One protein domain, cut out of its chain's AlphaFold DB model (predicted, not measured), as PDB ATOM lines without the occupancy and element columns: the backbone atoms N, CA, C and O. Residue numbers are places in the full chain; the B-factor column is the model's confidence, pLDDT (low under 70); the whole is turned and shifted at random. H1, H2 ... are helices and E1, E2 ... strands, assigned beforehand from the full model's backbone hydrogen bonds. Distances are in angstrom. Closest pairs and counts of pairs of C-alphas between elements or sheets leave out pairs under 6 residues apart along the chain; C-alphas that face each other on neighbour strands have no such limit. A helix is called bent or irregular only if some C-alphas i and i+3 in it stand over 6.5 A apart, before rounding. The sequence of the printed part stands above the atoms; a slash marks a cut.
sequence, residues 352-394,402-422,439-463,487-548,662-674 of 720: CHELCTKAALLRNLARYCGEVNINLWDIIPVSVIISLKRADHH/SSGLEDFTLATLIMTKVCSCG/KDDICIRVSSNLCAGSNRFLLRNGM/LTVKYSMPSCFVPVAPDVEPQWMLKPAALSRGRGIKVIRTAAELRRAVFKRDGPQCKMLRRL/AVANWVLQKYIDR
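This is residues 352 to 394, 402 to 422, 439 to 463, 487 to 548 and 662 to 674 of the 720 residues of an uncharacterized protein of Perkinsus olseni (UniProt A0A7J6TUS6). What shape is this? A twisted four-strand sheet, E1 E6 E4 E5, lies in the middle, with H3 and H5 along one face and, on the opposite face, H2 slantwise over E1 and E6 and the short H4 beside the strands next to the edge strand E1. A separate two-strand ribbon, E2 E3, lies by H3 and H4, with H1 at a corner beside H2 and H6 near the first residues of H3. What is printed? There are 164 residues, with named elements in the order H1 H2 E1 H3 E2 H4 E3 E4 E5 H5 H6 E6, mixed in class and with both sheets antiparallel. The whole is compact, with a radius of gyration of the C-alphas of 15.6 A and spans of 46 by 39 by 37 A.

How does the printed part begin? H1, residues 353 to 356, and H2, residues 358 to 371, touch only at the corner by their link, the closest C-alphas being those of Leu 355 and Leu 361, 4.7 A apart. Which strands pair? E1, residues 383 to 388, is antiparallel to E6, residues 664 to 670, with N 386 and O 666 within hydrogen-bond range at 2.9 A. E4, residues 508 to 512, is antiparallel to E6, N 509 to O 669 being 2.8 A, and forms a hairpin with E5, residues 522 to 524, N 508 to O 524 being 2.8 A. E2, residues 441 to 447, is antiparallel to E3, residues 488 to 494, with N 444 and O 491 3.0 A apart. Where are the helices? H3, residues 405 to 420, and H5, residues 527 to 534, are on one face of the four-strand sheet and touch, the C-alphas of Thr 412 and Ala 527 being closest at 5.8 A. H2 and H4, residues 453 to 458, are on the opposite face and only just touch, with 3 pairs of C-alphas within 8 A, the closest being those of Ala 366 and Phe 457, 6.0 A. H6, residues 540 to 544, is not on that sheet. Are the helix backbones whole? Every O i to N i+4 pair is within hydrogen-bond range in H2, H3, H5 and H6, and H1 is too short for one. H4 is irregular, C-alphas 454 and 457 being 8.0 A apart, with 0 of 2 such pairs and 1 of 3 O i to N i+3 pairs within range.

Where are the anchors? H1 begins at C-alpha 353 (199.255, 176.746, 190.709), and E6 ends at C-alpha 670 (177.614, 169.591, 191.378). Which elements are longest? From first to last C-alpha, H3 measures 22.3 A, H2 20.0 A and E6 19.8 A.

Where is it cut? Four cuts leave C-alpha gaps of 11.2 A from 394 to 402, 14.9 A from 422 to 439, 11.2 A from 463 to 487 and 25.4 A from 548 to 662. Which links are long? Of the links that are printed whole, H2 to E1 and E3 to E4 are long. Where is confidence low? pLDDT is under 70 in 75 residues, among them 439 to 452 and 487 to 505.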
ATOM      1  N   CYS A 352     201.352 180.483 191.105       78.19
ATOM      2  CA  CYS A 352     200.137 180.493 190.264       78.19
ATOM      3  C   CYS A 352     199.353 179.162 190.182       78.19
ATOM      4  O   CYS A 352     198.168 179.166 189.846       78.19
ATOM      5  N   HIS A 353     199.958 178.024 190.544       78.00
ATOM      6  CA  HIS A 353     199.255 176.746 190.709       78.00
ATOM      7  C   HIS A 353     198.141 176.793 191.772       78.00
ATOM      8  O   HIS A 353     197.171 176.038 191.659       78.00
ATOM      9  N   GLU A 354     198.228 177.713 192.736       82.62
ATOM     10  CA  GLU A 354     197.208 177.954 193.760       82.62
ATOM     11  C   GLU A 354     195.891 178.523 193.194       82.62
ATOM     12  O   GLU A 354     194.833 178.347 193.798       82.62
ATOM     13  N   LEU A 355     195.928 179.123 191.996       82.06
ATOM     14  CA  LEU A 355     194.744 179.559 191.240       82.06
ATOM     15  C   LEU A 355     194.466 178.667 190.016       82.06
ATOM     16  O   LEU A 355     193.316 178.462 189.635       82.06
ATOM     17  N   CYS A 356     195.507 178.117 189.384       79.62
ATOM     18  CA  CYS A 356     195.375 177.330 188.154       79.62
ATOM     19  C   CYS A 356     195.033 175.842 188.373       79.62
ATOM     20  O   CYS A 356     194.717 175.151 187.401       79.62
ATOM     21  N   THR A 357     195.087 175.322 189.605       83.31
ATOM     22  CA  THR A 357     194.666 173.943 189.918       83.31
ATOM     23  C   THR A 357     193.318 173.911 190.636       83.31
ATOM     24  O   THR A 357     193.023 174.738 191.493       83.31
ATOM     25  N   LYS A 358     192.482 172.922 190.295       85.62
ATOM     26  CA  LYS A 358     191.070 172.848 190.724       85.62
ATOM     27  C   LYS A 358     190.915 172.766 192.249       85.62
ATOM     28  O   LYS A 358     190.061 173.432 192.819       85.62
ATOM     29  N   ALA A 359     191.761 171.956 192.888       84.00
ATOM     30  CA  ALA A 359     191.758 171.737 194.331       84.00
ATOM     31  C   ALA A 359     192.331 172.933 195.111       84.00
ATOM     32  O   ALA A 359     191.876 173.221 196.213       84.00
ATOM     33  N   ALA A 360     193.308 173.656 194.556       83.62
ATOM     34  CA  ALA A 360     193.832 174.847 195.210       83.62
ATOM     35  C   ALA A 360     192.892 176.046 195.066       83.62
ATOM     36  O   ALA A 360     192.568 176.667 196.072       83.62
ATOM     37  N   LEU A 361     192.352 176.284 193.865       87.38
ATOM     38  CA  LEU A 361     191.361 177.334 193.630       87.38
ATOM     39  C   LEU A 361     190.160 177.204 194.578       87.38
ATOM     40  O   LEU A 361     189.713 178.205 195.125       87.38
ATOM     41  N   LEU A 362     189.678 175.978 194.818       86.50
ATOM     42  CA  LEU A 362     188.593 175.714 195.764       86.50
ATOM     43  C   LEU A 362     188.979 176.066 197.212       86.50
ATOM     44  O   LEU A 362     188.255 176.826 197.848       86.50
ATOM     45  N   ARG A 363     190.128 175.586 197.714       84.31
ATOM     46  CA  ARG A 363     190.617 175.913 199.072       84.31
ATOM     47  C   ARG A 363     190.828 177.419 199.263       84.31
ATOM     48  O   ARG A 363     190.424 177.964 200.284       84.31
ATOM     49  N   ASN A 364     191.439 178.086 198.285       87.25
ATOM     50  CA  ASN A 364     191.783 179.505 198.371       87.25
ATOM     51  C   ASN A 364     190.556 180.408 198.232       87.25
ATOM     52  O   ASN A 364     190.445 181.387 198.966       87.25
ATOM     53  N   LEU A 365     189.599 180.056 197.363       86.06
ATOM     54  CA  LEU A 365     188.317 180.754 197.302       86.06
ATOM     55  C   LEU A 365     187.522 180.543 198.595       86.06
ATOM     56  O   LEU A 365     187.003 181.509 199.133       86.06
ATOM     57  N   ALA A 366     187.474 179.322 199.135       82.81
ATOM     58  CA  ALA A 366     186.796 179.040 200.400       82.81
ATOM     59  C   ALA A 366     187.394 179.825 201.577       82.81
ATOM     60  O   ALA A 366     186.652 180.444 202.337       82.81
ATOM     61  N   ARG A 367     188.731 179.866 201.678       82.44
ATOM     62  CA  ARG A 367     189.450 180.694 202.653       82.44
ATOM     63  C   ARG A 367     189.086 182.173 202.504       82.44
ATOM     64  O   ARG A 367     188.660 182.779 203.479       82.44
ATOM     65  N   TYR A 368     189.211 182.728 201.298       83.06
ATOM     66  CA  TYR A 368     188.896 184.133 201.031       83.06
ATOM     67  C   TYR A 368     187.435 184.462 201.365       83.06
ATOM     68  O   TYR A 368     187.173 185.436 202.058       83.06
ATOM     69  N   CYS A 369     186.485 183.621 200.946       81.00
ATOM     70  CA  CYS A 369     185.066 183.771 201.269       81.00
ATOM     71  C   CYS A 369     184.800 183.749 202.782       81.00
ATOM     72  O   CYS A 369     183.974 184.523 203.254       81.00
ATOM     73  N   GLY A 370     185.530 182.931 203.549       74.06
ATOM     74  CA  GLY A 370     185.511 182.975 205.015       74.06
ATOM     75  C   GLY A 370     186.075 184.281 205.586       74.06
ATOM     76  O   GLY A 370     185.455 184.878 206.460       74.06
ATOM     77  N   GLU A 371     187.205 184.763 205.057       79.12
ATOM     78  CA  GLU A 371     187.839 186.033 205.454       79.12
ATOM     79  C   GLU A 371     186.958 187.264 205.148       79.12
ATOM     80  O   GLU A 371     186.965 188.217 205.925       79.12
ATOM     81  N   VAL A 372     186.162 187.246 204.067       80.19
ATOM     82  CA  VAL A 372     185.219 188.334 203.708       80.19
ATOM     83  C   VAL A 372     183.750 188.062 204.076       80.19
ATOM     84  O   VAL A 372     182.876 188.840 203.702       80.19
ATOM     85  N   ASN A 373     183.469 186.978 204.810       76.88
ATOM     86  CA  ASN A 373     182.129 186.550 205.240       76.88
ATOM     87  C   ASN A 373     181.075 186.468 204.104       76.88
ATOM     88  O   ASN A 373     179.943 186.933 204.244       76.88
ATOM     89  N   ILE A 374     181.446 185.865 202.970       78.38
ATOM     90  CA  ILE A 374     180.541 185.541 201.854       78.38
ATOM     91  C   ILE A 374     180.329 184.022 201.806       78.38
ATOM     92  O   ILE A 374     181.262 183.250 202.025       78.38
ATOM     93  N   ASN A 375     179.118 183.561 201.478       73.56
ATOM     94  CA  ASN A 375     178.886 182.138 201.240       73.56
ATOM     95  C   ASN A 375     179.605 181.685 199.956       73.56
ATOM     96  O   ASN A 375     179.308 182.161 198.860       73.56
ATOM     97  N   LEU A 376     180.522 180.724 200.082       81.31
ATOM     98  CA  LEU A 376     181.258 180.128 198.962       81.31
ATOM     99  C   LEU A 376     180.328 179.632 197.843       81.31
ATOM    100  O   LEU A 376     180.648 179.759 196.659       81.31
ATOM    101  N   TRP A 377     179.173 179.083 198.222       81.81
ATOM    102  CA  TRP A 377     178.240 178.452 197.293       81.81
ATOM    103  C   TRP A 377     177.409 179.450 196.480       81.81
ATOM    104  O   TRP A 377     176.927 179.100 195.407       81.81
ATOM    105  N   ASP A 378     177.337 180.715 196.900       76.25
ATOM    106  CA  ASP A 378     176.733 181.792 196.104       76.25
ATOM    107  C   ASP A 378     177.622 182.169 194.895       76.25
ATOM    108  O   ASP A 378     177.160 182.798 193.941       76.25
ATOM    109  N   ILE A 379     178.909 181.784 194.927       81.50
ATOM    110  CA  ILE A 379     179.921 182.089 193.902       81.50
ATOM    111  C   ILE A 379     180.236 180.866 193.026       81.50
ATOM    112  O   ILE A 379     180.443 181.015 191.818       81.50
ATOM    113  N   ILE A 380     180.283 179.656 193.600       82.81
ATOM    114  CA  ILE A 380     180.593 178.413 192.872       82.81
ATOM    115  C   ILE A 380     179.614 177.270 193.189       82.81
ATOM    116  O   ILE A 380     179.207 177.115 194.335       82.81
ATOM    117  N   PRO A 381     179.304 176.381 192.224       85.06
ATOM    118  CA  PRO A 381     178.562 175.155 192.515       85.06
ATOM    119  C   PRO A 381     179.271 174.273 193.548       85.06
ATOM    120  O   PRO A 381     180.497 174.105 193.476       85.06
ATOM    121  N   VAL A 382     178.478 173.676 194.444       84.81
ATOM    122  CA  VAL A 382     178.882 172.773 195.541       84.81
ATOM    123  C   VAL A 382     179.997 171.821 195.105       84.81
ATOM    124  O   VAL A 382     179.853 171.109 194.111       84.81
ATOM    125  N   SER A 383     181.127 171.835 195.815       87.44
ATOM    126  CA  SER A 383     182.357 171.142 195.406       87.44
ATOM    127  C   SER A 383     183.073 170.469 196.576       87.44
ATOM    128  O   SER A 383     183.259 171.078 197.624       87.44
ATOM    129  N   VAL A 384     183.536 169.238 196.356       87.69
ATOM    130  CA  VAL A 384     184.231 168.383 197.330       87.69
ATOM    131  C   VAL A 384     185.547 167.902 196.717       87.69
ATOM    132  O   VAL A 384     185.589 167.510 195.547       87.69
ATOM    133  N   ILE A 385     186.633 167.924 197.484       87.75
ATOM    134  CA  ILE A 385     187.931 167.376 197.063       87.75
ATOM    135  C   ILE A 385     187.982 165.895 197.453       87.75
ATOM    136  O   ILE A 385     187.532 165.531 198.531       87.75
ATOM    137  N   ILE A 386     188.527 165.037 196.588       88.25
ATOM    138  CA  ILE A 386     188.761 163.618 196.893       88.25
ATOM    139  C   ILE A 386     190.243 163.315 196.693       88.25
ATOM    140  O   ILE A 386     190.688 163.253 195.547       88.25
ATOM    141  N   SER A 387     191.003 163.146 197.780       83.00
ATOM    142  CA  SER A 387     192.460 162.941 197.752       83.00
ATOM    143  C   SER A 387     192.845 161.536 198.226       83.00
ATOM    144  O   SER A 387     193.030 161.283 199.417       83.00
ATOM    145  N   LEU A 388     193.016 160.591 197.299       76.38
ATOM    146  CA  LEU A 388     193.380 159.217 197.654       76.38
ATOM    147  C   LEU A 388     194.892 159.052 197.874       76.38
ATOM    148  O   LEU A 388     195.638 158.729 196.942       76.38
ATOM    149  N   LYS A 389     195.327 159.183 199.138       66.94
ATOM    150  CA  LYS A 389     196.602 158.619 199.625       66.94
ATOM    151  C   LYS A 389     196.671 157.116 199.286       66.94
ATOM    152  O   LYS A 389     195.689 156.390 199.482       66.94
ATOM    153  N   ARG A 390     197.826 156.631 198.811       53.50
ATOM    154  CA  ARG A 390     198.128 155.186 198.778       53.50
ATOM    155  C   ARG A 390     198.528 154.700 200.174       53.50
ATOM    156  O   ARG A 390     199.017 155.493 200.968       53.50
ATOM    157  N   ALA A 391     198.345 153.408 200.444       46.19
ATOM    158  CA  ALA A 391     198.749 152.788 201.710       46.19
ATOM    159  C   ALA A 391     200.270 152.537 201.801       46.19
ATOM    160  O   ALA A 391     200.809 152.364 202.886       46.19
ATOM    161  N   ASP A 392     200.956 152.550 200.657       41.34
ATOM    162  CA  ASP A 392     202.322 152.054 200.444       41.34
ATOM    163  C   ASP A 392     203.443 152.891 201.123       41.34
ATOM    164  O   ASP A 392     204.624 152.658 200.868       41.34
ATOM    165  N   HIS A 393     203.103 153.895 201.946       42.56
ATOM    166  CA  HIS A 393     204.029 154.880 202.535       42.56
ATOM    167  C   HIS A 393     203.787 155.155 204.039       42.56
ATOM    168  O   HIS A 393     203.964 156.279 204.497       42.56
ATOM    169  N   HIS A 394     203.432 154.133 204.825       38.19
ATOM    170  CA  HIS A 394     203.550 154.185 206.290       38.19
ATOM    171  C   HIS A 394     204.445 153.054 206.813       38.19
ATOM    172  O   HIS A 394     203.988 151.950 207.102       38.19
ATOM    173  N   SER A 402     194.024 157.670 208.459       46.03
ATOM    174  CA  SER A 402     193.225 158.311 207.396       46.03
ATOM    175  C   SER A 402     193.786 158.053 205.992       46.03
ATOM    176  O   SER A 402     194.418 158.887 205.332       46.03
ATOM    177  N   SER A 403     193.468 156.864 205.474       56.00
ATOM    178  CA  SER A 403     193.320 156.699 204.023       56.00
ATOM    179  C   SER A 403     192.275 157.702 203.500       56.00
ATOM    180  O   SER A 403     191.341 158.028 204.228       56.00
ATOM    181  N   GLY A 404     192.370 158.146 202.238       60.97
ATOM    182  CA  GLY A 404     191.467 159.155 201.634       60.97
ATOM    183  C   GLY A 404     189.995 158.739 201.458       60.97
ATOM    184  O   GLY A 404     189.292 159.246 200.585       60.97
ATOM    185  N   LEU A 405     189.537 157.764 202.239       74.75
ATOM    186  CA  LEU A 405     188.193 157.221 202.238       74.75
ATOM    187  C   LEU A 405     187.191 158.120 202.977       74.75
ATOM    188  O   LEU A 405     185.999 158.055 202.687       74.75
ATOM    189  N   GLU A 406     187.676 158.992 203.863       79.06
ATOM    190  CA  GLU A 406     186.900 160.058 204.513       79.06
ATOM    191  C   GLU A 406     186.361 161.045 203.467       79.06
ATOM    192  O   GLU A 406     185.147 161.199 203.355       79.06
ATOM    193  N   ASP A 407     187.234 161.585 202.605       82.06
ATOM    194  CA  ASP A 407     186.856 162.443 201.471       82.06
ATOM    195  C   ASP A 407     185.817 161.769 200.542       82.06
ATOM    196  O   ASP A 407     184.886 162.413 200.056       82.06
ATOM    197  N   PHE A 408     185.959 160.462 200.278       85.50
ATOM    198  CA  PHE A 408     185.015 159.710 199.437       85.50
ATOM    199  C   PHE A 408     183.664 159.470 200.134       85.50
ATOM    200  O   PHE A 408     182.611 159.546 199.494       85.50
ATOM    201  N   THR A 409     183.682 159.196 201.440       84.19
ATOM    202  CA  THR A 409     182.476 159.007 202.261       84.19
ATOM    203  C   THR A 409     181.718 160.326 202.397       84.19
ATOM    204  O   THR A 409     180.505 160.344 202.199       84.19
ATOM    205  N   LEU A 410     182.430 161.438 202.611       84.06
ATOM    206  CA  LEU A 410     181.893 162.794 202.543       84.06
ATOM    207  C   LEU A 410     181.238 163.049 201.180       84.06
ATOM    208  O   LEU A 410     180.050 163.347 201.123       84.06
ATOM    209  N   ALA A 411     181.975 162.878 200.077       87.19
ATOM    210  CA  ALA A 411     181.454 163.092 198.727       87.19
ATOM    211  C   ALA A 411     180.178 162.274 198.444       87.19
ATOM    212  O   ALA A 411     179.222 162.795 197.871       87.19
ATOM    213  N   THR A 412     180.140 161.019 198.900       87.25
ATOM    214  CA  THR A 412     178.979 160.125 198.775       87.25
ATOM    215  C   THR A 412     177.790 160.601 199.617       87.25
ATOM    216  O   THR A 412     176.679 160.691 199.103       87.25
ATOM    217  N   LEU A 413     178.013 160.962 200.885       84.06
ATOM    218  CA  LEU A 413     176.979 161.484 201.785       84.06
ATOM    219  C   LEU A 413     176.361 162.783 201.246       84.06
ATOM    220  O   LEU A 413     175.140 162.940 201.266       84.06
ATOM    221  N   ILE A 414     177.199 163.679 200.718       82.81
ATOM    222  CA  ILE A 414     176.783 164.939 200.092       82.81
ATOM    223  C   ILE A 414     175.927 164.675 198.844       82.81
ATOM    224  O   ILE A 414     174.860 165.276 198.716       82.81
ATOM    225  N   MET A 415     176.334 163.750 197.962       85.31
ATOM    226  CA  MET A 415     175.520 163.342 196.808       85.31
ATOM    227  C   MET A 415     174.149 162.809 197.243       85.31
ATOM    228  O   MET A 415     173.127 163.349 196.826       85.31
ATOM    229  N   THR A 416     174.120 161.791 198.109       82.50
ATOM    230  CA  THR A 416     172.875 161.140 198.545       82.50
ATOM    231  C   THR A 416     171.927 162.119 199.233       82.50
ATOM    232  O   THR A 416     170.723 162.082 198.979       82.50
ATOM    233  N   LYS A 417     172.445 163.040 200.061       77.69
ATOM    234  CA  LYS A 417     171.600 164.052 200.705       77.69
ATOM    235  C   LYS A 417     171.017 165.051 199.708       77.69
ATOM    236  O   LYS A 417     169.817 165.301 199.780       77.69
ATOM    237  N   VAL A 418     171.797 165.532 198.736       77.44
ATOM    238  CA  VAL A 418     171.284 166.390 197.649       77.44
ATOM    239  C   VAL A 418     170.188 165.693 196.833       77.44
ATOM    240  O   VAL A 418     169.222 166.357 196.472       77.44
ATOM    241  N   CYS A 419     170.282 164.378 196.592       75.19
ATOM    242  CA  CYS A 419     169.185 163.618 195.981       75.19
ATOM    243  C   CYS A 419     167.931 163.615 196.875       75.19
ATOM    244  O   CYS A 419     166.850 163.960 196.411       75.19
ATOM    245  N   SER A 420     168.068 163.287 198.168       71.38
ATOM    246  CA  SER A 420     166.918 163.224 199.090       71.38
ATOM    247  C   SER A 420     166.220 164.572 199.321       71.38
ATOM    248  O   SER A 420     165.018 164.604 199.569       71.38
ATOM    249  N   CYS A 421     166.936 165.694 199.189       65.31
ATOM    250  CA  CYS A 421     166.359 167.036 199.311       65.31
ATOM    251  C   CYS A 421     165.403 167.416 198.164       65.31
ATOM    252  O   CYS A 421     164.740 168.440 198.274       65.31
ATOM    253  N   GLY A 422     165.313 166.620 197.091       52.50
ATOM    254  CA  GLY A 422     164.275 166.760 196.063       52.50
ATOM    255  C   GLY A 422     162.986 165.973 196.346       52.50
ATOM    256  O   GLY A 422     162.108 165.958 195.491       52.50
ATOM    257  N   LYS A 439     164.323 180.721 203.913       43.78
ATOM    258  CA  LYS A 439     163.408 179.625 203.522       43.78
ATOM    259  C   LYS A 439     163.993 178.761 202.380       43.78
ATOM    260  O   LYS A 439     163.616 177.609 202.223       43.78
ATOM    261  N   ASP A 440     164.960 179.321 201.651       52.09
ATOM    262  CA  ASP A 440     165.714 178.729 200.547       52.09
ATOM    263  C   ASP A 440     167.067 178.078 200.928       52.09
ATOM    264  O   ASP A 440     167.763 177.589 200.042       52.09
ATOM    265  N   ASP A 441     167.503 178.100 202.192       58.22
ATOM    266  CA  ASP A 441     168.851 177.660 202.601       58.22
ATOM    267  C   ASP A 441     168.857 176.208 203.123       58.22
ATOM    268  O   ASP A 441     168.516 175.926 204.275       58.22
ATOM    269  N   ILE A 442     169.303 175.263 202.289       61.28
ATOM    270  CA  ILE A 442     169.335 173.831 202.609       61.28
ATOM    271  C   ILE A 442     170.601 173.485 203.401       61.28
ATOM    272  O   ILE A 442     171.721 173.476 202.886       61.28
ATOM    273  N   CYS A 443     170.402 173.159 204.677       61.69
ATOM    274  CA  CYS A 443     171.438 172.754 205.619       61.69
ATOM    275  C   CYS A 443     171.716 171.244 205.539       61.69
ATOM    276  O   CYS A 443     170.854 170.437 205.884       61.69
ATOM    277  N   ILE A 444     172.955 170.851 205.223       64.75
ATOM    278  CA  ILE A 444     173.425 169.472 205.426       64.75
ATOM    279  C   ILE A 444     174.413 169.450 206.600       64.75
ATOM    280  O   ILE A 444     175.382 170.212 206.650       64.75
ATOM    281  N   ARG A 445     174.134 168.563 207.563       64.44
ATOM    282  CA  ARG A 445     174.980 168.256 208.724       64.44
ATOM    283  C   ARG A 445     175.898 167.078 208.375       64.44
ATOM    284  O   ARG A 445     175.400 166.022 207.991       64.44
ATOM    285  N   VAL A 446     177.213 167.236 208.529       63.88
ATOM    286  CA  VAL A 446     178.210 166.150 208.400       63.88
ATOM    287  C   VAL A 446     179.173 166.153 209.593       63.88
ATOM    288  O   VAL A 446     179.274 167.146 210.308       63.88
ATOM    289  N   SER A 447     179.866 165.043 209.849       65.62
ATOM    290  CA  SER A 447     180.799 164.936 210.982       65.62
ATOM    291  C   SER A 447     182.144 165.626 210.697       65.62
ATOM    292  O   SER A 447     182.619 165.616 209.559       65.62
ATOM    293  N   SER A 448     182.777 166.206 211.722       65.25
ATOM    294  CA  SER A 448     184.045 166.950 211.609       65.25
ATOM    295  C   SER A 448     185.206 166.119 211.070       65.25
ATOM    296  O   SER A 448     185.980 166.628 210.261       65.25
ATOM    297  N   ASN A 449     185.301 164.840 211.445       65.00
ATOM    298  CA  ASN A 449     186.320 163.922 210.927       65.00
ATOM    299  C   ASN A 449     186.212 163.720 209.404       65.00
ATOM    300  O   ASN A 449     187.226 163.710 208.717       65.00
ATOM    301  N   LEU A 450     184.997 163.668 208.846       64.12
ATOM    302  CA  LEU A 450     184.793 163.594 207.392       64.12
ATOM    303  C   LEU A 450     185.203 164.883 206.659       64.12
ATOM    304  O   LEU A 450     185.401 164.853 205.449       64.12
ATOM    305  N   CYS A 451     185.349 166.001 207.376       62.06
ATOM    306  CA  CYS A 451     185.855 167.271 206.848       62.06
ATOM    307  C   CYS A 451     187.336 167.510 207.195       62.06
ATOM    308  O   CYS A 451     187.797 168.649 207.159       62.06
ATOM    309  N   ALA A 452     188.100 166.470 207.541       64.00
ATOM    310  CA  ALA A 452     189.538 166.587 207.759       64.00
ATOM    311  C   ALA A 452     190.310 166.920 206.460       64.00
ATOM    312  O   ALA A 452     189.774 166.900 205.348       64.00
ATOM    313  N   GLY A 453     191.603 167.235 206.606       71.94
ATOM    314  CA  GLY A 453     192.567 167.315 205.502       71.94
ATOM    315  C   GLY A 453     192.112 168.172 204.315       71.94
ATOM    316  O   GLY A 453     192.058 169.399 204.405       71.94
ATOM    317  N   SER A 454     191.804 167.514 203.191       69.88
ATOM    318  CA  SER A 454     191.396 168.142 201.926       69.88
ATOM    319  C   SER A 454     190.216 169.108 202.072       69.88
ATOM    320  O   SER A 454     190.175 170.129 201.385       69.88
ATOM    321  N   ASN A 455     189.252 168.774 202.937       74.50
ATOM    322  CA  ASN A 455     187.933 169.404 202.992       74.50
ATOM    323  C   ASN A 455     187.710 170.267 204.250       74.50
ATOM    324  O   ASN A 455     186.586 170.692 204.515       74.50
ATOM    325  N   ARG A 456     188.780 170.621 204.981       69.62
ATOM    326  CA  ARG A 456     188.719 171.456 206.202       69.62
ATOM    327  C   ARG A 456     188.077 172.831 205.990       69.62
ATOM    328  O   ARG A 456     187.548 173.419 206.925       69.62
ATOM    329  N   PHE A 457     188.046 173.313 204.749       69.00
ATOM    330  CA  PHE A 457     187.356 174.545 204.360       69.00
ATOM    331  C   PHE A 457     185.817 174.478 204.479       69.00
ATOM    332  O   PHE A 457     185.161 175.512 204.383       69.00
ATOM    333  N   LEU A 458     185.232 173.290 204.686       65.81
ATOM    334  CA  LEU A 458     183.805 173.118 204.987       65.81
ATOM    335  C   LEU A 458     183.464 173.431 206.456       65.81
ATOM    336  O   LEU A 458     182.290 173.590 206.789       65.81
ATOM    337  N   LEU A 459     184.467 173.528 207.340       61.41
ATOM    338  CA  LEU A 459     184.275 173.866 208.748       61.41
ATOM    339  C   LEU A 459     183.884 175.343 208.908       61.41
ATOM    340  O   LEU A 459     184.718 176.244 208.802       61.41
ATOM    341  N   ARG A 460     182.612 175.597 209.232       48.69
ATOM    342  CA  ARG A 460     182.161 176.913 209.706       48.69
ATOM    343  C   ARG A 460     182.907 177.285 211.005       48.69
ATOM    344  O   ARG A 460     183.210 176.416 211.817       48.69
ATOM    345  N   ASN A 461     183.169 178.581 211.198       43.59
ATOM    346  CA  ASN A 461     183.885 179.176 212.343       43.59
ATOM    347  C   ASN A 461     185.410 178.927 212.417       43.59
ATOM    348  O   ASN A 461     185.965 178.864 213.508       43.59
ATOM    349  N   GLY A 462     186.111 178.872 211.277       40.81
ATOM    350  CA  GLY A 462     187.494 179.383 211.190       40.81
ATOM    351  C   GLY A 462     188.527 178.788 212.160       40.81
ATOM    352  O   GLY A 462     189.426 179.504 212.601       40.81
ATOM    353  N   MET A 463     188.415 177.496 212.485       37.62
ATOM    354  CA  MET A 463     189.337 176.757 213.364       37.62
ATOM    355  C   MET A 463     190.696 176.485 212.688       37.62
ATOM    356  O   MET A 463     191.099 175.335 212.537       37.62
ATOM    357  N   LEU A 487     181.526 167.946 216.949       40.50
ATOM    358  CA  LEU A 487     181.563 169.111 216.063       40.50
ATOM    359  C   LEU A 487     180.833 168.782 214.752       40.50
ATOM    360  O   LEU A 487     181.400 168.265 213.790       40.50
ATOM    361  N   THR A 488     179.538 169.081 214.740       46.12
ATOM    362  CA  THR A 488     178.664 168.890 213.589       46.12
ATOM    363  C   THR A 488     178.902 170.021 212.599       46.12
ATOM    364  O   THR A 488     178.624 171.188 212.870       46.12
ATOM    365  N   VAL A 489     179.424 169.672 211.431       50.84
ATOM    366  CA  VAL A 489     179.735 170.609 210.358       50.84
ATOM    367  C   VAL A 489     178.449 170.944 209.615       50.84
ATOM    368  O   VAL A 489     177.862 170.094 208.946       50.84
ATOM    369  N   LYS A 490     178.007 172.194 209.754       53.53
ATOM    370  CA  LYS A 490     176.801 172.742 209.127       53.53
ATOM    371  C   LYS A 490     177.197 173.546 207.889       53.53
ATOM    372  O   LYS A 490     177.635 174.689 208.028       53.53
ATOM    373  N   TYR A 491     177.036 172.974 206.695       63.25
ATOM    374  CA  TYR A 491     177.161 173.726 205.441       63.25
ATOM    375  C   TYR A 491     175.775 173.973 204.822       63.25
ATOM    376  O   TYR A 491     174.864 173.157 204.965       63.25
ATOM    377  N   SER A 492     175.607 175.135 204.185       59.88
ATOM    378  CA  SER A 492     174.311 175.655 203.727       59.88
ATOM    379  C   SER A 492     174.337 175.913 202.225       59.88
ATOM    380  O   SER A 492     175.166 176.689 201.753       59.88
ATOM    381  N   MET A 493     173.453 175.262 201.476       64.69
ATOM    382  CA  MET A 493     173.345 175.378 200.021       64.69
ATOM    383  C   MET A 493     172.086 176.171 199.645       64.69
ATOM    384  O   MET A 493     171.008 175.811 200.113       64.69
ATOM    385  N   PRO A 494     172.170 177.169 198.752       67.31
ATOM    386  CA  PRO A 494     170.979 177.775 198.162       67.31
ATOM    387  C   PRO A 494     170.089 176.749 197.433       67.31
ATOM    388  O   PRO A 494     170.595 175.893 196.701       67.31
ATOM    389  N   SER A 495     168.765 176.873 197.568       67.31
ATOM    390  CA  SER A 495     167.747 175.987 196.969       67.31
ATOM    391  C   SER A 495     167.876 175.835 195.452       67.31
ATOM    392  O   SER A 495     167.547 174.792 194.896       67.31
ATOM    393  N   CYS A 496     168.445 176.831 194.766       63.00
ATOM    394  CA  CYS A 496     168.720 176.779 193.330       63.00
ATOM    395  C   CYS A 496     169.757 175.717 192.909       63.00
ATOM    396  O   CYS A 496     169.924 175.507 191.706       63.00
ATOM    397  N   PHE A 497     170.418 175.046 193.864       67.94
ATOM    398  CA  PHE A 497     171.268 173.874 193.642       67.94
ATOM    399  C   PHE A 497     170.569 172.526 193.883       67.94
ATOM    400  O   PHE A 497     171.234 171.496 193.765       67.94
ATOM    401  N   VAL A 498     169.272 172.483 194.193       68.44
ATOM    402  CA  VAL A 498     168.478 171.241 194.226       68.44
ATOM    403  C   VAL A 498     167.603 171.160 192.960       68.44
ATOM    404  O   VAL A 498     167.142 172.200 192.477       68.44
ATOM    405  N   PRO A 499     167.407 169.964 192.361       64.12
ATOM    406  CA  PRO A 499     166.496 169.797 191.231       64.12
ATOM    407  C   PRO A 499     165.083 170.288 191.564       64.12
ATOM    408  O   PRO A 499     164.549 169.995 192.627       64.12
ATOM    409  N   VAL A 500     164.479 171.040 190.640       59.06
ATOM    410  CA  VAL A 500     163.123 171.608 190.804       59.06
ATOM    411  C   VAL A 500     162.032 170.623 190.355       59.06
ATOM    412  O   VAL A 500     160.861 170.827 190.651       59.06
ATOM    413  N   ALA A 501     162.413 169.554 189.653       58.88
ATOM    414  CA  ALA A 501     161.540 168.456 189.254       58.88
ATOM    415  C   ALA A 501     162.071 167.145 189.865       58.88
ATOM    416  O   ALA A 501     163.293 166.944 189.837       58.88
ATOM    417  N   PRO A 502     161.200 166.259 190.384       55.53
ATOM    418  CA  PRO A 502     161.616 164.997 191.002       55.53
ATOM    419  C   PRO A 502     162.256 164.027 189.994       55.53
ATOM    420  O   PRO A 502     163.066 163.185 190.373       55.53
ATOM    421  N   ASP A 503     161.948 164.181 188.705       58.62
ATOM    422  CA  ASP A 503     162.339 163.265 187.624       58.62
ATOM    423  C   ASP A 503     163.797 163.444 187.157       58.62
ATOM    424  O   ASP A 503     164.302 162.672 186.339       58.62
ATOM    425  N   VAL A 504     164.488 164.490 187.631       63.94
ATOM    426  CA  VAL A 504     165.825 164.874 187.155       63.94
ATOM    427  C   VAL A 504     166.869 164.634 188.242       63.94
ATOM    428  O   VAL A 504     167.135 165.505 189.072       63.94
ATOM    429  N   GLU A 505     167.522 163.467 188.193       69.50
ATOM    430  CA  GLU A 505     168.651 163.146 189.076       69.50
ATOM    431  C   GLU A 505     169.703 164.279 189.081       69.50
ATOM    432  O   GLU A 505     170.154 164.710 188.007       69.50
ATOM    433  N   PRO A 506     170.159 164.749 190.261       78.88
ATOM    434  CA  PRO A 506     171.143 165.819 190.346       78.88
ATOM    435  C   PRO A 506     172.472 165.354 189.749       78.88
ATOM    436  O   PRO A 506     173.165 164.501 190.301       78.88
ATOM    437  N   GLN A 507     172.851 165.935 188.614       85.94
ATOM    438  CA  GLN A 507     174.086 165.566 187.929       85.94
ATOM    439  C   GLN A 507     175.310 166.140 188.660       85.94
ATOM    440  O   GLN A 507     175.294 167.259 189.181       85.94
ATOM    441  N   TRP A 508     176.412 165.397 188.649       89.81
ATOM    442  CA  TRP A 508     177.703 165.791 189.211       89.81
ATOM    443  C   TRP A 508     178.807 165.653 188.165       89.81
ATOM    444  O   TRP A 508     178.735 164.839 187.249       89.81
ATOM    445  N   MET A 509     179.864 166.447 188.296       91.00
ATOM    446  CA  MET A 509     181.025 166.432 187.417       91.00
ATOM    447  C   MET A 509     182.277 166.079 188.222       91.00
ATOM    448  O   MET A 509     182.801 166.905 188.972       91.00
ATOM    449  N   LEU A 510     182.785 164.862 188.034       91.44
ATOM    450  CA  LEU A 510     184.049 164.421 188.612       91.44
ATOM    451  C   LEU A 510     185.210 164.904 187.734       91.44
ATOM    452  O   LEU A 510     185.317 164.545 186.558       91.44
ATOM    453  N   LYS A 511     186.091 165.724 188.310       89.56
ATOM    454  CA  LYS A 511     187.207 166.384 187.622       89.56
ATOM    455  C   LYS A 511     188.547 165.909 188.203       89.56
ATOM    456  O   LYS A 511     188.894 166.340 189.301       89.56
ATOM    457  N   PRO A 512     189.358 165.097 187.499       84.88
ATOM    458  CA  PRO A 512     190.719 164.778 187.948       84.88
ATOM    459  C   PRO A 512     191.547 166.061 188.090       84.88
ATOM    460  O   PRO A 512     191.554 166.900 187.184       84.88
ATOM    461  N   ALA A 513     192.250 166.246 189.208       69.50
ATOM    462  CA  ALA A 513     192.969 167.486 189.505       69.50
ATOM    463  C   ALA A 513     194.117 167.730 188.513       69.50
ATOM    464  O   ALA A 513     194.181 168.806 187.914       69.50
ATOM    465  N   ALA A 514     194.941 166.702 188.277       64.00
ATOM    466  CA  ALA A 514     196.161 166.762 187.465       64.00
ATOM    467  C   ALA A 514     195.938 166.855 185.940       64.00
ATOM    468  O   ALA A 514     196.860 167.218 185.212       64.00
ATOM    469  N   LEU A 515     194.738 166.543 185.426       61.25
ATOM    470  CA  LEU A 515     194.474 166.572 183.981       61.25
ATOM    471  C   LEU A 515     193.884 167.907 183.505       61.25
ATOM    472  O   LEU A 515     193.020 168.524 184.139       61.25
ATOM    473  N   SER A 516     194.364 168.337 182.338       62.09
ATOM    474  CA  SER A 516     194.026 169.591 181.661       62.09
ATOM    475  C   SER A 516     193.312 169.351 180.321       62.09
ATOM    476  O   SER A 516     193.333 168.241 179.777       62.09
ATOM    477  N   ARG A 517     192.703 170.417 179.773       61.16
ATOM    478  CA  ARG A 517     191.912 170.410 178.521       61.16
ATOM    479  C   ARG A 517     190.707 169.450 178.552       61.16
ATOM    480  O   ARG A 517     190.467 168.731 177.594       61.16
ATOM    481  N   GLY A 518     189.988 169.389 179.675       63.19
ATOM    482  CA  GLY A 518     188.773 168.569 179.835       63.19
ATOM    483  C   GLY A 518     188.987 167.049 179.925       63.19
ATOM    484  O   GLY A 518     188.051 166.321 180.239       63.19
ATOM    485  N   ARG A 519     190.212 166.555 179.699       70.06
ATOM    486  CA  ARG A 519     190.524 165.120 179.689       70.06
ATOM    487  C   ARG A 519     190.231 164.463 181.040       70.06
ATOM    488  O   ARG A 519     190.654 164.961 182.082       70.06
ATOM    489  N   GLY A 520     189.537 163.327 180.996       76.69
ATOM    490  CA  GLY A 520     189.178 162.532 182.172       76.69
ATOM    491  C   GLY A 520     188.051 163.109 183.036       76.69
ATOM    492  O   GLY A 520     187.796 162.556 184.102       76.69
ATOM    493  N   ILE A 521     187.382 164.188 182.611       84.81
ATOM    494  CA  ILE A 521     186.123 164.615 183.233       84.81
ATOM    495  C   ILE A 521     185.053 163.545 182.979       84.81
ATOM    496  O   ILE A 521     184.935 163.046 181.861       84.81
ATOM    497  N   LYS A 522     184.267 163.218 184.007       87.38
ATOM    498  CA  LYS A 522     183.100 162.329 183.917       87.38
ATOM    499  C   LYS A 522     181.874 163.035 184.490       87.38
ATOM    500  O   LYS A 522     181.986 163.661 185.545       87.38
ATOM    501  N   VAL A 523     180.720 162.911 183.832       87.81
ATOM    502  CA  VAL A 523     179.431 163.141 184.505       87.81
ATOM    503  C   VAL A 523     179.114 161.897 185.334       87.81
ATOM    504  O   VAL A 523     179.322 160.784 184.855       87.81
ATOM    505  N   ILE A 524     178.670 162.106 186.567       89.06
ATOM    506  CA  ILE A 524     178.326 161.103 187.574       89.06
ATOM    507  C   ILE A 524     176.924 161.453 188.084       89.06
ATOM    508  O   ILE A 524     176.659 162.622 188.356       89.06
ATOM    509  N   ARG A 525     176.041 160.469 188.226       85.50
ATOM    510  CA  ARG A 525     174.715 160.621 188.843       85.50
ATOM    511  C   ARG A 525     174.630 159.866 190.169       85.50
ATOM    512  O   ARG A 525     174.215 160.435 191.172       85.50
ATOM    513  N   THR A 526     175.145 158.635 190.221       86.12
ATOM    514  CA  THR A 526     175.024 157.759 191.404       86.12
ATOM    515  C   THR A 526     176.329 157.575 192.188       86.12
ATOM    516  O   THR A 526     177.438 157.665 191.652       86.12
ATOM    517  N   ALA A 527     176.214 157.221 193.472       85.62
ATOM    518  CA  ALA A 527     177.355 156.827 194.306       85.62
ATOM    519  C   ALA A 527     178.118 155.609 193.735       85.62
ATOM    520  O   ALA A 527     179.347 155.534 193.820       85.62
ATOM    521  N   ALA A 528     177.410 154.676 193.087       85.31
ATOM    522  CA  ALA A 528     178.005 153.523 192.414       85.31
ATOM    523  C   ALA A 528     178.840 153.923 191.181       85.31
ATOM    524  O   ALA A 528     179.880 153.320 190.901       85.31
ATOM    525  N   GLU A 529     178.435 154.957 190.440       88.19
ATOM    526  CA  GLU A 529     179.278 155.570 189.408       88.19
ATOM    527  C   GLU A 529     180.499 156.273 190.007       88.19
ATOM    528  O   GLU A 529     181.602 156.065 189.502       88.19
ATOM    529  N   LEU A 530     180.350 157.024 191.109       89.19
ATOM    530  CA  LEU A 530     181.486 157.652 191.795       89.19
ATOM    531  C   LEU A 530     182.520 156.600 192.232       89.19
ATOM    532  O   LEU A 530     183.703 156.736 191.915       89.19
ATOM    533  N   ARG A 531     182.076 155.507 192.873       86.44
ATOM    534  CA  ARG A 531     182.923 154.375 193.299       86.44
ATOM    535  C   ARG A 531     183.693 153.777 192.117       86.44
ATOM    536  O   ARG A 531     184.915 153.660 192.190       86.44
ATOM    537  N   ARG A 532     183.003 153.473 191.007       84.44
ATOM    538  CA  ARG A 532     183.595 152.943 189.756       84.44
ATOM    539  C   ARG A 532     184.499 153.949 189.028       84.44
ATOM    540  O   ARG A 532     185.341 153.553 188.224       84.44
ATOM    541  N   ALA A 533     184.315 155.249 189.255       83.94
ATOM    542  CA  ALA A 533     185.079 156.302 188.598       83.94
ATOM    543  C   ALA A 533     186.358 156.701 189.347       83.94
ATOM    544  O   ALA A 533     187.321 157.106 188.687       83.94
ATOM    545  N   VAL A 534     186.345 156.595 190.678       83.38
ATOM    546  CA  VAL A 534     187.437 156.947 191.599       83.38
ATOM    547  C   VAL A 534     188.356 155.749 191.865       83.38
ATOM    548  O   VAL A 534     189.575 155.877 191.754       83.38
ATOM    549  N   PHE A 535     187.802 154.566 192.151       81.44
ATOM    550  CA  PHE A 535     188.590 153.368 192.447       81.44
ATOM    551  C   PHE A 535     188.720 152.448 191.226       81.44
ATOM    552  O   PHE A 535     187.760 152.209 190.494       81.44
ATOM    553  N   LYS A 536     189.909 151.861 191.033       66.69
ATOM    554  CA  LYS A 536     190.074 150.724 190.112       66.69
ATOM    555  C   LYS A 536     189.359 149.495 190.687       66.69
ATOM    556  O   LYS A 536     189.397 149.289 191.900       66.69
ATOM    557  N   ARG A 537     188.766 148.673 189.809       50.06
ATOM    558  CA  ARG A 537     187.906 147.517 190.150       50.06
ATOM    559  C   ARG A 537     188.515 146.606 191.233       50.06
ATOM    560  O   ARG A 537     187.803 146.216 192.154       50.06
ATOM    561  N   ASP A 538     189.836 146.417 191.196       51.12
ATOM    562  CA  ASP A 538     190.575 145.471 192.052       51.12
ATOM    563  C   ASP A 538     191.569 146.134 193.033       51.12
ATOM    564  O   ASP A 538     192.406 145.464 193.637       51.12
ATOM    565  N   GLY A 539     191.502 147.461 193.209       54.91
ATOM    566  CA  GLY A 539     192.414 148.193 194.100       54.91
ATOM    567  C   GLY A 539     192.234 147.847 195.593       54.91
ATOM    568  O   GLY A 539     191.126 147.508 196.014       54.91
ATOM    569  N   PRO A 540     193.272 147.996 196.444       53.34
ATOM    570  CA  PRO A 540     193.177 147.678 197.877       53.34
ATOM    571  C   PRO A 540     192.098 148.505 198.600       53.34
ATOM    572  O   PRO A 540     191.346 147.976 199.414       53.34
ATOM    573  N   GLN A 541     191.931 149.775 198.219       55.38
ATOM    574  CA  GLN A 541     190.863 150.656 198.714       55.38
ATOM    575  C   GLN A 541     189.452 150.129 198.364       55.38
ATOM    576  O   GLN A 541     188.532 150.242 199.170       55.38
ATOM    577  N   CYS A 542     189.287 149.472 197.206       51.28
ATOM    578  CA  CYS A 542     188.033 148.821 196.806       51.28
ATOM    579  C   CYS A 542     187.684 147.630 197.715       51.28
ATOM    580  O   CYS A 542     186.509 147.415 198.014       51.28
ATOM    581  N   LYS A 543     188.693 146.881 198.186       50.75
ATOM    582  CA  LYS A 543     188.518 145.790 199.162       50.75
ATOM    583  C   LYS A 543     188.154 146.335 200.546       50.75
ATOM    584  O   LYS A 543     187.253 145.803 201.187       50.75
ATOM    585  N   MET A 544     188.784 147.432 200.975       51.75
ATOM    586  CA  MET A 544     188.471 148.092 202.250       51.75
ATOM    587  C   MET A 544     187.034 148.643 202.288       51.75
ATOM    588  O   MET A 544     186.340 148.467 203.284       51.75
ATOM    589  N   LEU A 545     186.532 149.174 201.167       53.16
ATOM    590  CA  LEU A 545     185.123 149.568 201.010       53.16
ATOM    591  C   LEU A 545     184.102 148.428 201.112       53.16
ATOM    592  O   LEU A 545     182.919 148.718 201.204       53.16
ATOM    593  N   ARG A 546     184.504 147.151 201.061       51.00
ATOM    594  CA  ARG A 546     183.582 146.031 201.340       51.00
ATOM    595  C   ARG A 546     183.480 145.707 202.836       51.00
ATOM    596  O   ARG A 546     182.649 144.895 203.210       51.00
ATOM    597  N   ARG A 547     184.326 146.317 203.678       44.59
ATOM    598  CA  ARG A 547     184.282 146.200 205.149       44.59
ATOM    599  C   ARG A 547     183.528 147.353 205.818       44.59
ATOM    600  O   ARG A 547     183.057 147.188 206.932       44.59
ATOM    601  N   LEU A 548     183.413 148.498 205.141       43.53
ATOM    602  CA  LEU A 548     182.512 149.583 205.530       43.53
ATOM    603  C   LEU A 548     181.181 149.366 204.804       43.53
ATOM    604  O   LEU A 548     181.079 149.625 203.607       43.53
ATOM    605  N   ALA A 662     202.141 159.344 192.458       45.53
ATOM    606  CA  ALA A 662     201.223 160.464 192.293       45.53
ATOM    607  C   ALA A 662     199.931 160.208 193.087       45.53
ATOM    608  O   ALA A 662     199.162 159.302 192.753       45.53
ATOM    609  N   VAL A 663     199.691 161.020 194.123       56.81
ATOM    610  CA  VAL A 663     198.430 161.022 194.875       56.81
ATOM    611  C   VAL A 663     197.298 161.368 193.909       56.81
ATOM    612  O   VAL A 663     197.353 162.372 193.191       56.81
ATOM    613  N   ALA A 664     196.291 160.502 193.843       66.81
ATOM    614  CA  ALA A 664     195.180 160.684 192.926       66.81
ATOM    615  C   ALA A 664     194.160 161.632 193.565       66.81
ATOM    616  O   ALA A 664     193.402 161.239 194.450       66.81
ATOM    617  N   ASN A 665     194.174 162.887 193.111       83.12
ATOM    618  CA  ASN A 665     193.247 163.918 193.566       83.12
ATOM    619  C   ASN A 665     192.184 164.190 192.494       83.12
ATOM    620  O   ASN A 665     192.507 164.411 191.320       83.12
ATOM    621  N   TRP A 666     190.925 164.265 192.908       88.94
ATOM    622  CA  TRP A 666     189.792 164.726 192.111       88.94
ATOM    623  C   TRP A 666     189.092 165.896 192.811       88.94
ATOM    624  O   TRP A 666     189.250 166.114 194.008       88.94
ATOM    625  N   VAL A 667     188.288 166.636 192.054       90.00
ATOM    626  CA  VAL A 667     187.235 167.504 192.586       90.00
ATOM    627  C   VAL A 667     185.913 166.983 192.038       90.00
ATOM    628  O   VAL A 667     185.726 166.952 190.820       90.00
ATOM    629  N   LEU A 668     185.020 166.551 192.920       91.62
ATOM    630  CA  LEU A 668     183.622 166.305 192.596       91.62
ATOM    631  C   LEU A 668     182.882 167.637 192.731       91.62
ATOM    632  O   LEU A 668     182.985 168.288 193.764       91.62
ATOM    633  N   GLN A 669     182.162 168.066 191.700       91.38
ATOM    634  CA  GLN A 669     181.419 169.327 191.724       91.38
ATOM    635  C   GLN A 669     180.009 169.122 191.187       91.38
ATOM    636  O   GLN A 669     179.855 168.499 190.137       91.38
ATOM    637  N   LYS A 670     178.991 169.663 191.862       87.88
ATOM    638  CA  LYS A 670     177.614 169.591 191.378       87.88
ATOM    639  C   LYS A 670     177.496 170.288 190.023       87.88
ATOM    640  O   LYS A 670     178.092 171.343 189.791       87.88
ATOM    641  N   TYR A 671     176.775 169.659 189.106       86.94
ATOM    642  CA  TYR A 671     176.496 170.226 187.797       86.94
ATOM    643  C   TYR A 671     175.460 171.363 187.909       86.94
ATOM    644  O   TYR A 671     174.757 171.492 188.910       86.94
ATOM    645  N   ILE A 672     175.392 172.220 186.889       80.69
ATOM    646  CA  ILE A 672     174.446 173.342 186.843       80.69
ATOM    647  C   ILE A 672     173.130 172.826 186.256       80.69
ATOM    648  O   ILE A 672     173.082 172.533 185.064       80.69
ATOM    649  N   ASP A 673     172.079 172.737 187.072       76.00
ATOM    650  CA  ASP A 673     170.795 172.133 186.675       76.00
ATOM    651  C   ASP A 673     170.104 172.927 185.553       76.00
ATOM    652  O   ASP A 673     169.618 172.363 184.576       76.00
ATOM    653  N   ARG A 674     170.138 174.262 185.661       78.25
ATOM    654  CA  ARG A 674     169.605 175.217 184.675       78.25
ATOM    655  C   ARG A 674     170.745 176.058 184.078       78.25
ATOM    656  O   ARG A 674     170.950 177.197 184.501       78.25
TER     657      ARG A 674